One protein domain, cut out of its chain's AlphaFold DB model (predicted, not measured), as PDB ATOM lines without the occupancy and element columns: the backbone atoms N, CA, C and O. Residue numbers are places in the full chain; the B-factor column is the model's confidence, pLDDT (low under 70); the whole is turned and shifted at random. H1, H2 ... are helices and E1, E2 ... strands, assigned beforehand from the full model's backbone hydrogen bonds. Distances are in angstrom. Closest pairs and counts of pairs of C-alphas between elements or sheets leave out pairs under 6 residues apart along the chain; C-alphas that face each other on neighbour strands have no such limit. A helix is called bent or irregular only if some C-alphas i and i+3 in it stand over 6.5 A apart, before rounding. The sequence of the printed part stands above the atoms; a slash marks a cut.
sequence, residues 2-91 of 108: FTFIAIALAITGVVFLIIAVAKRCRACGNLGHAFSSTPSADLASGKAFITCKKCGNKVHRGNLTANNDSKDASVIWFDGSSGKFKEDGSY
ATOM      1  N   PHE A   2     228.808 205.054 214.694       72.00
ATOM      2  CA  PHE A   2     228.617 203.767 215.393       72.00
ATOM      3  C   PHE A   2     227.415 203.709 216.351       72.00
ATOM      4  O   PHE A   2     226.714 202.705 216.393       72.00
ATOM      5  N   THR A   3     227.130 204.791 217.078       78.25
ATOM      6  CA  THR A   3     225.980 204.874 217.995       78.25
ATOM      7  C   THR A   3     224.639 204.758 217.275       78.25
ATOM      8  O   THR A   3     223.776 204.005 217.710       78.25
ATOM      9  N   PHE A   4     224.476 205.436 216.137       81.50
ATOM     10  CA  PHE A   4     223.259 205.338 215.325       81.50
ATOM     11  C   PHE A   4     223.057 203.927 214.755       81.50
ATOM     12  O   PHE A   4     221.935 203.432 214.747       81.50
ATOM     13  N   ILE A   5     224.140 203.254 214.349       83.81
ATOM     14  CA  ILE A   5     224.094 201.865 213.866       83.81
ATOM     15  C   ILE A   5     223.694 200.910 215.000       83.81
ATOM     16  O   ILE A   5     222.831 200.057 214.807       83.81
ATOM     17  N   ALA A   6     224.258 201.080 216.199       84.50
ATOM     18  CA  ALA A   6     223.906 200.268 217.363       84.50
ATOM     19  C   ALA A   6     222.435 200.448 217.776       84.50
ATOM     20  O   ALA A   6     221.751 199.467 218.064       84.50
ATOM     21  N   ILE A   7     221.928 201.685 217.750       87.00
ATOM     22  CA  ILE A   7     220.519 201.983 218.041       87.00
ATOM     23  C   ILE A   7     219.607 201.350 216.985       87.00
ATOM     24  O   ILE A   7     218.618 200.715 217.342       87.00
ATOM     25  N   ALA A   8     219.949 201.463 215.699       85.06
ATOM     26  CA  ALA A   8     219.170 200.853 214.625       85.06
ATOM     27  C   ALA A   8     219.083 199.325 214.783       85.06
ATOM     28  O   ALA A   8     217.987 198.773 214.751       85.06
ATOM     29  N   LEU A   9     220.208 198.652 215.053       87.12
ATOM     30  CA  LEU A   9     220.237 197.204 215.287       87.12
ATOM     31  C   LEU A   9     219.429 196.791 216.523       87.12
ATOM     32  O   LEU A   9     218.722 195.783 216.481       87.12
ATOM     33  N   ALA A  10     219.486 197.576 217.602       87.19
ATOM     34  CA  ALA A  10     218.687 197.326 218.796       87.19
ATOM     35  C   ALA A  10     217.182 197.426 218.498       87.19
ATOM     36  O   ALA A  10     216.423 196.534 218.875       87.19
ATOM     37  N   ILE A  11     216.751 198.461 217.769       88.75
ATOM     38  CA  ILE A  11     215.345 198.633 217.375       88.75
ATOM     39  C   ILE A  11     214.897 197.472 216.486       88.75
ATOM     40  O   ILE A  11     213.855 196.874 216.746       88.75
ATOM     41  N   THR A  12     215.692 197.102 215.477       85.12
ATOM     42  CA  THR A  12     215.378 195.960 214.610       85.12
ATOM     43  C   THR A  12     215.239 194.671 215.422       85.12
ATOM     44  O   THR A  12     214.250 193.960 215.259       85.12
ATOM     45  N   GLY A  13     216.161 194.395 216.350       85.44
ATOM     46  CA  GLY A  13     216.087 193.221 217.223       85.44
ATOM     47  C   GLY A  13     214.828 193.193 218.095       85.44
ATOM     48  O   GLY A  13     214.168 192.158 218.199       85.44
ATOM     49  N   VAL A  14     214.442 194.337 218.666       86.69
ATOM     50  CA  VAL A  14     213.219 194.467 219.474       86.69
ATOM     51  C   VAL A  14     211.967 194.243 218.625       86.69
ATOM     52  O   VAL A  14     211.085 193.488 219.031       86.69
ATOM     53  N   VAL A  15     211.893 194.835 217.431       83.94
ATOM     54  CA  VAL A  15     210.756 194.651 216.516       83.94
ATOM     55  C   VAL A  15     210.611 193.181 216.116       83.94
ATOM     56  O   VAL A  15     209.511 192.631 216.197       83.94
ATOM     57  N   PHE A  16     211.713 192.507 215.773       78.19
ATOM     58  CA  PHE A  16     211.695 191.075 215.468       78.19
ATOM     59  C   PHE A  16     211.216 190.232 216.653       78.19
ATOM     60  O   PHE A  16     210.384 189.344 216.467       78.19
ATOM     61  N   LEU A  17     211.673 190.532 217.874       77.62
ATOM     62  CA  LEU A  17     211.209 189.848 219.083       77.62
ATOM     63  C   LEU A  17     209.711 190.047 219.328       77.62
ATOM     64  O   LEU A  17     209.014 189.087 219.656       77.62
ATOM     65  N   ILE A  18     209.189 191.259 219.136       76.06
ATOM     66  CA  ILE A  18     207.757 191.539 219.300       76.06
ATOM     67  C   ILE A  18     206.938 190.743 218.282       76.06
ATOM     68  O   ILE A  18     205.963 190.094 218.658       76.06
ATOM     69  N   ILE A  19     207.346 190.734 217.009       69.62
ATOM     70  CA  ILE A  19     206.660 189.975 215.951       69.62
ATOM     71  C   ILE A  19     206.700 188.473 216.260       69.62
ATOM     72  O   ILE A  19     205.679 187.788 216.160       69.62
ATOM     73  N   ALA A  20     207.852 187.968 216.696       65.62
ATOM     74  CA  ALA A  20     208.038 186.581 217.101       65.62
ATOM     75  C   ALA A  20     207.110 186.200 218.272       65.62
ATOM     76  O   ALA A  20     206.474 185.145 218.259       65.62
ATOM     77  N   VAL A  21     206.952 187.086 219.259       66.94
ATOM     78  CA  VAL A  21     206.035 186.879 220.388       66.94
ATOM     79  C   VAL A  21     204.567 187.014 219.975       66.94
ATOM     80  O   VAL A  21     203.727 186.281 220.494       66.94
ATOM     81  N   ALA A  22     204.233 187.894 219.032       64.19
ATOM     82  CA  ALA A  22     202.866 188.078 218.547       64.19
ATOM     83  C   ALA A  22     202.380 186.899 217.689       64.19
ATOM     84  O   ALA A  22     201.204 186.537 217.746       64.19
ATOM     85  N   LYS A  23     203.280 186.270 216.924       61.66
ATOM     86  CA  LYS A  23     202.963 185.109 216.078       61.66
ATOM     87  C   LYS A  23     203.015 183.768 216.818       61.66
ATOM     88  O   LYS A  23     202.670 182.742 216.234       61.66
ATOM     89  N   ARG A  24     203.389 183.750 218.104       65.31
ATOM     90  CA  ARG A  24     203.436 182.513 218.893       65.31
ATOM     91  C   ARG A  24     202.047 182.068 219.348       65.31
ATOM     92  O   ARG A  24     201.239 182.868 219.822       65.31
ATOM     93  N   CYS A  25     201.796 180.764 219.330       68.31
ATOM     94  CA  CYS A  25     200.663 180.217 220.072       68.31
ATOM     95  C   CYS A  25     200.900 180.410 221.581       68.31
ATOM     96  O   CYS A  25     201.848 179.851 222.129       68.31
ATOM     97  N   ARG A  26     200.047 181.176 222.279       65.94
ATOM     98  CA  ARG A  26     200.207 181.434 223.728       65.94
ATOM     99  C   ARG A  26     200.153 180.170 224.595       65.94
ATOM    100  O   ARG A  26     200.727 180.186 225.674       65.94
ATOM    101  N   ALA A  27     199.505 179.104 224.126       68.94
ATOM    102  CA  ALA A  27     199.375 177.852 224.870       68.94
ATOM    103  C   ALA A  27     200.619 176.949 224.774       68.94
ATOM    104  O   ALA A  27     200.984 176.320 225.757       68.94
ATOM    105  N   CYS A  28     201.276 176.871 223.609       68.56
ATOM    106  CA  CYS A  28     202.383 175.924 223.373       68.56
ATOM    107  C   CYS A  28     203.689 176.563 222.876       68.56
ATOM    108  O   CYS A  28     204.652 175.854 222.593       68.56
ATOM    109  N   GLY A  29     203.729 177.887 222.720       64.50
ATOM    110  CA  GLY A  29     204.923 178.639 222.328       64.50
ATOM    111  C   GLY A  29     205.366 178.466 220.871       64.50
ATOM    112  O   GLY A  29     206.441 178.933 220.516       64.50
ATOM    113  N   ASN A  30     204.579 177.810 220.010       65.88
ATOM    114  CA  ASN A  30     204.993 177.536 218.630       65.88
ATOM    115  C   ASN A  30     204.986 178.817 217.771       65.88
ATOM    116  O   ASN A  30     203.934 179.445 217.653       65.88
ATOM    117  N   LEU A  31     206.141 179.184 217.192       58.91
ATOM    118  CA  LEU A  31     206.387 180.443 216.460       58.91
ATOM    119  C   LEU A  31     206.193 180.371 214.933       58.91
ATOM    120  O   LEU A  31     206.033 181.409 214.297       58.91
ATOM    121  N   GLY A  32     206.228 179.182 214.328       48.81
ATOM    122  CA  GLY A  32     206.174 179.017 212.871       48.81
ATOM    123  C   GLY A  32     204.877 178.352 212.436       48.81
ATOM    124  O   GLY A  32     204.592 177.248 212.898       48.81
ATOM    125  N   HIS A  33     204.091 179.025 211.585       46.66
ATOM    126  CA  HIS A  33     202.943 178.447 210.860       46.66
ATOM    127  C   HIS A  33     201.966 177.629 211.736       46.66
ATOM    128  O   HIS A  33     201.361 176.653 211.302       46.66
ATOM    129  N   ALA A  34     201.843 178.008 213.015       43.88
ATOM    130  CA  ALA A  34     201.272 177.161 214.063       43.88
ATOM    131  C   ALA A  34     199.746 177.055 214.023       43.88
ATOM    132  O   ALA A  34     199.180 176.208 214.709       43.88
ATOM    133  N   PHE A  35     199.091 177.934 213.283       51.06
ATOM    134  CA  PHE A  35     197.657 177.927 213.086       51.06
ATOM    135  C   PHE A  35     197.416 177.330 211.707       51.06
ATOM    136  O   PHE A  35     197.764 177.956 210.708       51.06
ATOM    137  N   SER A  36     196.911 176.094 211.648       48.03
ATOM    138  CA  SER A  36     196.441 175.592 210.361       48.03
ATOM    139  C   SER A  36     195.204 176.392 209.984       48.03
ATOM    140  O   SER A  36     194.390 176.731 210.848       48.03
ATOM    141  N   SER A  37     195.047 176.652 208.690       52.91
ATOM    142  CA  SER A  37     193.825 177.163 208.065       52.91
ATOM    143  C   SER A  37     192.694 176.130 208.131       52.91
ATOM    144  O   SER A  37     191.994 175.909 207.151       52.91
ATOM    145  N   THR A  38     192.526 175.464 209.274       57.28
ATOM    146  CA  THR A  38     191.323 174.717 209.626       57.28
ATOM    147  C   THR A  38     190.527 175.627 210.554       57.28
ATOM    148  O   THR A  38     190.596 175.494 211.783       57.28
ATOM    149  N   PRO A  39     189.874 176.658 209.997       66.62
ATOM    150  CA  PRO A  39     188.990 177.482 210.782       66.62
ATOM    151  C   PRO A  39     187.858 176.602 211.304       66.62
ATOM    152  O   PRO A  39     187.432 175.643 210.667       66.62
ATOM    153  N   SER A  40     187.411 176.914 212.507       65.88
ATOM    154  CA  SER A  40     186.330 176.204 213.176       65.88
ATOM    155  C   SER A  40     185.305 177.226 213.629       65.88
ATOM    156  O   SER A  40     185.660 178.247 214.221       65.88
ATOM    157  N   ALA A  41     184.044 176.968 213.322       67.19
ATOM    158  CA  ALA A  41     182.924 177.790 213.742       67.19
ATOM    159  C   ALA A  41     182.242 177.140 214.943       67.19
ATOM    160  O   ALA A  41     181.958 175.944 214.932       67.19
ATOM    161  N   ASP A  42     181.959 177.937 215.965       69.88
ATOM    162  CA  ASP A  42     180.978 177.586 216.980       69.88
ATOM    163  C   ASP A  42     179.680 178.316 216.630       69.88
ATOM    164  O   ASP A  42     179.524 179.506 216.924       69.88
ATOM    165  N   LEU A  43     178.780 177.615 215.931       67.00
ATOM    166  CA  LEU A  43     177.505 178.183 215.481       67.00
ATOM    167  C   LEU A  43     176.611 178.578 216.663       67.00
ATOM    168  O   LEU A  43     175.908 179.580 216.584       67.00
ATOM    169  N   ALA A  44     176.695 177.848 217.781       65.88
ATOM    170  CA  ALA A  44     175.934 178.147 218.992       65.88
ATOM    171  C   ALA A  44     176.332 179.498 219.614       65.88
ATOM    172  O   ALA A  44     175.480 180.230 220.111       65.88
ATOM    173  N   SER A  45     177.621 179.847 219.560       67.44
ATOM    174  CA  SER A  45     178.149 181.101 220.108       67.44
ATOM    175  C   SER A  45     178.273 182.227 219.079       67.44
ATOM    176  O   SER A  45     178.626 183.343 219.463       67.44
ATOM    177  N   GLY A  46     178.071 181.954 217.785       70.00
ATOM    178  CA  GLY A  46     178.290 182.930 216.713       70.00
ATOM    179  C   GLY A  46     179.765 183.317 216.518       70.00
ATOM    180  O   GLY A  46     180.064 184.404 216.025       70.00
ATOM    181  N   LYS A  47     180.714 182.473 216.946       77.88
ATOM    182  CA  LYS A  47     182.149 182.809 216.984       77.88
ATOM    183  C   LYS A  47     182.960 181.897 216.076       77.88
ATOM    184  O   LYS A  47     182.748 180.688 216.045       77.88
ATOM    185  N   ALA A  48     183.946 182.475 215.399       75.56
ATOM    186  CA  ALA A  48     184.903 181.743 214.586       75.56
ATOM    187  C   ALA A  48     186.284 181.723 215.243       75.56
ATOM    188  O   ALA A  48     186.807 182.736 215.730       75.56
ATOM    189  N   PHE A  49     186.886 180.541 215.252       75.19
ATOM    190  CA  PHE A  49     188.150 180.263 215.910       75.19
ATOM    191  C   PHE A  49     189.152 179.689 214.921       75.19
ATOM    192  O   PHE A  49     188.812 178.845 214.090       75.19
ATOM    193  N   ILE A  50     190.410 180.089 215.073       73.19
ATOM    194  CA  ILE A  50     191.533 179.438 214.407       73.19
ATOM    195  C   ILE A  50     192.211 178.524 215.423       73.19
ATOM    196  O   ILE A  50     192.513 178.934 216.550       73.19
ATOM    197  N   THR A  51     192.436 177.278 215.025       72.19
ATOM    198  CA  THR A  51     192.995 176.246 215.896       72.19
ATOM    199  C   THR A  51     194.500 176.130 215.691       72.19
ATOM    200  O   THR A  51     195.003 176.098 214.568       72.19
ATOM    201  N   CYS A  52     195.255 176.062 216.787       71.31
ATOM    202  CA  CYS A  52     196.677 175.762 216.710       71.31
ATOM    203  C   CYS A  52     196.885 174.286 216.337       71.31
ATOM    204  O   CYS A  52     196.492 173.402 217.092       71.31
ATOM    205  N   LYS A  53     197.582 174.007 215.232       64.88
ATOM    206  CA  LYS A  53     197.869 172.648 214.742       64.88
ATOM    207  C   LYS A  53     198.666 171.801 215.743       64.88
ATOM    208  O   LYS A  53     198.539 170.584 215.756       64.88
ATOM    209  N   LYS A  54     199.495 172.435 216.583       66.50
ATOM    210  CA  LYS A  54     200.390 171.731 217.520       66.50
ATOM    211  C   LYS A  54     199.712 171.314 218.824       66.50
ATOM    212  O   LYS A  54     200.057 170.278 219.372       66.50
ATOM    213  N   CYS A  55     198.804 172.134 219.354       72.44
ATOM    214  CA  CYS A  55     198.192 171.891 220.668       72.44
ATOM    215  C   CYS A  55     196.661 171.916 220.675       72.44
ATOM    216  O   CYS A  55     196.067 171.767 221.734       72.44
ATOM    217  N   GLY A  56     196.011 172.164 219.536       68.56
ATOM    218  CA  GLY A  56     194.553 172.250 219.447       68.56
ATOM    219  C   GLY A  56     193.948 173.495 220.102       68.56
ATOM    220  O   GLY A  56     192.729 173.604 220.193       68.56
ATOM    221  N   ASN A  57     194.765 174.450 220.562       74.50
ATOM    222  CA  ASN A  57     194.249 175.642 221.229       74.50
ATOM    223  C   ASN A  57     193.454 176.518 220.250       74.50
ATOM    224  O   ASN A  57     193.994 176.947 219.226       74.50
ATOM    225  N   LYS A  58     192.196 176.802 220.591       72.50
ATOM    226  CA  LYS A  58     191.278 177.625 219.798       72.50
ATOM    227  C   LYS A  58     191.469 179.095 220.149       72.50
ATOM    228  O   LYS A  58     191.413 179.472 221.317       72.50
ATOM    229  N   VAL A  59     191.685 179.937 219.146       73.50
ATOM    230  CA  VAL A  59     191.795 181.389 219.326       73.50
ATOM    231  C   VAL A  59     190.669 182.057 218.563       73.50
ATOM    232  O   VAL A  59     190.540 181.855 217.360       73.50
ATOM    233  N   HIS A  60     189.859 182.850 219.264       78.56
ATOM    234  CA  HIS A  60     188.781 183.627 218.656       78.56
ATOM    235  C   HIS A  60     189.377 184.667 217.705       78.56
ATOM    236  O   HIS A  60     190.252 185.443 218.094       78.56
ATOM    237  N   ARG A  61     188.971 184.611 216.436       73.12
ATOM    238  CA  ARG A  61     189.583 185.379 215.340       73.12
ATOM    239  C   ARG A  61     188.574 185.924 214.337       73.12
ATOM    240  O   ARG A  61     188.979 186.607 213.405       73.12
ATOM    241  N   GLY A  62     187.294 185.641 214.523       76.31
ATOM    242  CA  GLY A  62     186.230 186.159 213.680       76.31
ATOM    243  C   GLY A  62     184.872 185.963 214.326       76.31
ATOM    244  O   GLY A  62     184.728 185.224 215.306       76.31
ATOM    245  N   ASN A  63     183.870 186.622 213.767       79.50
ATOM    246  CA  ASN A  63     182.480 186.468 214.173       79.50
ATOM    247  C   ASN A  63     181.667 185.926 213.001       79.50
ATOM    248  O   ASN A  63     181.918 186.283 211.849       79.50
ATOM    249  N   LEU A  64     180.708 185.059 213.308       75.75
ATOM    250  CA  LEU A  64     179.753 184.562 212.328       75.75
ATOM    251  C   LEU A  64     178.690 185.639 212.107       75.75
ATOM    252  O   LEU A  64     178.123 186.164 213.063       75.75
ATOM    253  N   THR A  65     178.464 185.999 210.849       70.56
ATOM    254  CA  THR A  65     177.510 187.038 210.436       70.56
ATOM    255  C   THR A  65     176.158 186.473 210.016       70.56
ATOM    256  O   THR A  65     175.195 187.231 209.952       70.56
ATOM    257  N   ALA A  66     176.063 185.170 209.730       62.47
ATOM    258  CA  ALA A  66     174.823 184.538 209.294       62.47
ATOM    259  C   ALA A  66     174.254 183.598 210.363       62.47
ATOM    260  O   ALA A  66     174.919 182.699 210.874       62.47
ATOM    261  N   ASN A  67     172.998 183.887 210.675       54.25
ATOM    262  CA  ASN A  67     172.144 183.317 211.702       54.25
ATOM    263  C   ASN A  67     171.679 181.902 211.306       54.25
ATOM    264  O   ASN A  67     171.784 181.534 210.140       54.25
ATOM    265  N   ASN A  68     171.133 181.159 212.274       50.84
ATOM    266  CA  ASN A  68     170.619 179.772 212.257       50.84
ATOM    267  C   ASN A  68     169.680 179.324 211.097       50.84
ATOM    268  O   ASN A  68     169.055 178.275 211.211       50.84
ATOM    269  N   ASP A  69     169.562 180.068 209.998       50.88
ATOM    270  CA  ASP A  69     168.577 179.866 208.925       50.88
ATOM    271  C   ASP A  69     169.186 179.698 207.523       50.88
ATOM    272  O   ASP A  69     168.476 179.531 206.535       50.88
ATOM    273  N   SER A  70     170.510 179.747 207.386       50.25
ATOM    274  CA  SER A  70     171.187 179.503 206.109       50.25
ATOM    275  C   SER A  70     172.119 178.314 206.266       50.25
ATOM    276  O   SER A  70     172.945 178.293 207.171       50.25
ATOM    277  N   LYS A  71     171.991 177.323 205.379       58.00
ATOM    278  CA  LYS A  71     172.828 176.106 205.315       58.00
ATOM    279  C   LYS A  71     174.343 176.375 205.265       58.00
ATOM    280  O   LYS A  71     175.126 175.457 205.485       58.00
ATOM    281  N   ASP A  72     174.731 177.631 205.046       64.31
ATOM    282  CA  ASP A  72     176.099 178.125 205.089       64.31
ATOM    283  C   ASP A  72     176.236 179.242 206.143       64.31
ATOM    284  O   ASP A  72     175.508 180.240 206.108       64.31
ATOM    285  N   ALA A  73     177.202 179.112 207.056       71.44
ATOM    286  CA  ALA A  73     177.498 180.127 208.065       71.44
ATOM    287  C   ALA A  73     178.635 181.041 207.590       71.44
ATOM    288  O   ALA A  73     179.803 180.648 207.553       71.44
ATOM    289  N   SER A  74     178.306 182.278 207.226       75.56
ATOM    290  CA  SER A  74     179.294 183.296 206.853       75.56
ATOM    291  C   SER A  74     180.092 183.771 208.070       75.56
ATOM    292  O   SER A  74     179.526 183.982 209.144       75.56
ATOM    293  N   VAL A  75     181.393 183.984 207.900       77.00
ATOM    294  CA  VAL A  75     182.316 184.531 208.900       77.00
ATOM    295  C   VAL A  75     183.012 185.767 208.357       77.00
ATOM    296  O   VAL A  75     183.470 185.789 207.215       77.00
ATOM    297  N   ILE A  76     183.150 186.770 209.220       80.06
ATOM    298  CA  ILE A  76     184.078 187.880 209.029       80.06
ATOM    299  C   ILE A  76     185.233 187.704 210.014       80.06
ATOM    300  O   ILE A  76     185.033 187.680 211.236       80.06
ATOM    301  N   TRP A  77     186.442 187.555 209.483       80.12
ATOM    302  CA  TRP A  77     187.668 187.468 210.265       80.12
ATOM    303  C   TRP A  77     188.142 188.858 210.680       80.12
ATOM    304  O   TRP A  77     187.903 189.856 210.004       80.12
ATOM    305  N   PHE A  78     188.856 188.937 211.800       77.06
ATOM    306  CA  PHE A  78     189.436 190.192 212.284       77.06
ATOM    307  C   PHE A  78     190.560 190.725 211.389       77.06
ATOM    308  O   PHE A  78     190.924 191.888 211.517       77.06
ATOM    309  N   ASP A  79     191.113 189.894 210.504       69.31
ATOM    310  CA  ASP A  79     192.053 190.334 209.467       69.31
ATOM    311  C   ASP A  79     191.365 191.031 208.277       69.31
ATOM    312  O   ASP A  79     192.053 191.563 207.411       69.31
ATOM    313  N   GLY A  80     190.028 191.087 208.261       70.88
ATOM    314  CA  GLY A  80     189.236 191.709 207.200       70.88
ATOM    315  C   GLY A  80     188.795 190.741 206.103       70.88
ATOM    316  O   GLY A  80     187.948 191.106 205.290       70.88
ATOM    317  N   SER A  81     189.299 189.505 206.094       73.25
ATOM    318  CA  SER A  81     188.843 188.468 205.168       73.25
ATOM    319  C   SER A  81     187.448 187.976 205.546       73.25
ATOM    320  O   SER A  81     187.077 187.929 206.723       73.25
ATOM    321  N   SER A  82     186.692 187.520 204.553       79.00
ATOM    322  CA  SER A  82     185.423 186.826 204.760       79.00
ATOM    323  C   SER A  82     185.448 185.429 204.152       79.00
ATOM    324  O   SER A  82     186.263 185.100 203.284       79.00
ATOM    325  N   GLY A  83     184.554 184.581 204.633       77.12
ATOM    326  CA  GLY A  83     184.324 183.271 204.052       77.12
ATOM    327  C   GLY A  83     183.053 182.643 204.581       77.12
ATOM    328  O   GLY A  83     182.335 183.229 205.391       77.12
ATOM    329  N   LYS A  84     182.800 181.417 204.149       79.44
ATOM    330  CA  LYS A  84     181.612 180.644 204.488       79.44
ATOM    331  C   LYS A  84     182.007 179.266 204.980       79.44
ATOM    332  O   LYS A  84     182.853 178.597 204.387       79.44
ATOM    333  N   PHE A  85     181.379 178.847 206.065       76.69
ATOM    334  CA  PHE A  85     181.380 177.466 206.510       76.69
ATOM    335  C   PHE A  85     180.207 176.750 205.860       76.69
ATOM    336  O   PHE A  85     179.069 177.190 206.003       76.69
ATOM    337  N   LYS A  86     180.502 175.667 205.149       74.38
ATOM    338  CA  LYS A  86     179.509 174.786 204.541       74.38
ATOM    339  C   LYS A  86     178.969 173.792 205.566       74.38
ATOM    340  O   LYS A  86     179.580 173.551 206.610       74.38
ATOM    341  N   GLU A  87     177.849 173.168 205.226       66.50
ATOM    342  CA  GLU A  87     177.161 172.154 206.042       66.50
ATOM    343  C   GLU A  87     178.036 170.912 206.337       66.50
ATOM    344  O   GLU A  87     177.864 170.259 207.362       66.50
ATOM    345  N   ASP A  88     179.026 170.617 205.485       69.06
ATOM    346  CA  ASP A  88     180.015 169.543 205.687       69.06
ATOM    347  C   ASP A  88     181.142 169.917 206.675       69.06
ATOM    348  O   ASP A  88     182.044 169.117 206.932       69.06
ATOM    349  N   GLY A  89     181.110 171.134 207.231       64.50
ATOM    350  CA  GLY A  89     182.140 171.674 208.114       64.50
ATOM    351  C   GLY A  89     183.379 172.194 207.382       64.50
ATOM    352  O   GLY A  89     184.325 172.642 208.035       64.50
ATOM    353  N   SER A  90     183.396 172.163 206.046       70.19
ATOM    354  CA  SER A  90     184.467 172.770 205.259       70.19
ATOM    355  C   SER A  90     184.329 174.291 205.237       70.19
ATOM    356  O   SER A  90     183.234 174.854 205.284       70.19
ATOM    357  N   TYR A  91     185.467 174.979 205.180       72.69
ATOM    358  CA  TYR A  91     185.515 176.430 205.066       72.69
ATOM    359  C   TYR A  91     185.964 176.837 203.672       72.69
ATOM    360  O   TYR A  91     186.976 176.351 203.165       72.69
TER     361      TYR A  91
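AT A GLANCE: This is residues 2 to 91 of the 108 residues of an uncharacterized protein of Gammaproteobacteria bacterium TMED92 (UniProt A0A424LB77). One long helix, H1, sticks out as an arm from a small body, and that body is a single antiparallel sheet of five short strands, curled like part of a barrel and folded so that E1 and E2 face E4 and E5. Residues 2 to 18 of H1 stand free, and this arm makes much of the length of the whole. The printed part has 90 residues with one named helix followed by five named strands, in the sheet order E1, E2, E3, E4, E5; the class is mixed, helices and strands. It is only just loose, close to extended, with a radius of gyration of the C-alphas of 18.0 A, and it spans 65 by 25 by 18 A.

IN THESE COORDINATES: H1, residues 2 to 22, begins at C-alpha 2 (228.617, 203.767, 215.393) and is 30.3 A long. After residues 23 to 34, which hold no named element, E1 takes residues 35 to 42 from C-alpha 35 (197.657, 177.927, 213.086), is 17.1 A long and bends by 71 degrees at residue 38. E2 is residues 47 to 52, 16.1 A, and E3 is residues 58 to 64, 15.4 A. E4 is residues 73 to 77, 12.7 A, and E5, residues 82 to 85, 10.3 A, ends at C-alpha 85 (181.380, 177.466, 206.510).

HOW THE PARTS SIT: H1 is not on the sheet, with 0 pairs of C-alphas within 10 A, and every O i to N i+4 pair in it is within hydrogen-bond range. The five strands form a meander, each the antiparallel neighbour of the one before. E1, an edge strand, and E2 form a hairpin at 149 degrees between directions, with N 40 and O 49 2.9 A apart. E2 and E3 form a hairpin at 151 degrees, with N 50 and O 59 2.9 A apart. The hairpin of E3 and E4 stands at 115 degrees, with N 63 and O 76 3.0 A apart. In the hairpin of E4 and E5, the other edge strand, the angle is 146 degrees and N 75 and O 83 are 2.8 A apart. The sheet is a folded sheet, bent back on itself into two leaves that face each other, with E3 as the hinge. The closest C-alphas of E1 and E5 are those of Ala 41 and Phe 85, 7.4 A apart. E2 and E5 are apart.

THE WHOLE: The two C-alphas farthest apart are those of Phe 2 and Asp 69, at 64.9 A. Without residues 2 to 18 the body spans 40 by 22 by 17 A. The printed part has no cut, and the link from H1 to E1, 12 residues, is long. The mean pLDDT of the printed part is 70.4; 41 residues are under 70, among them residues 19 to 45 and 66 to 72.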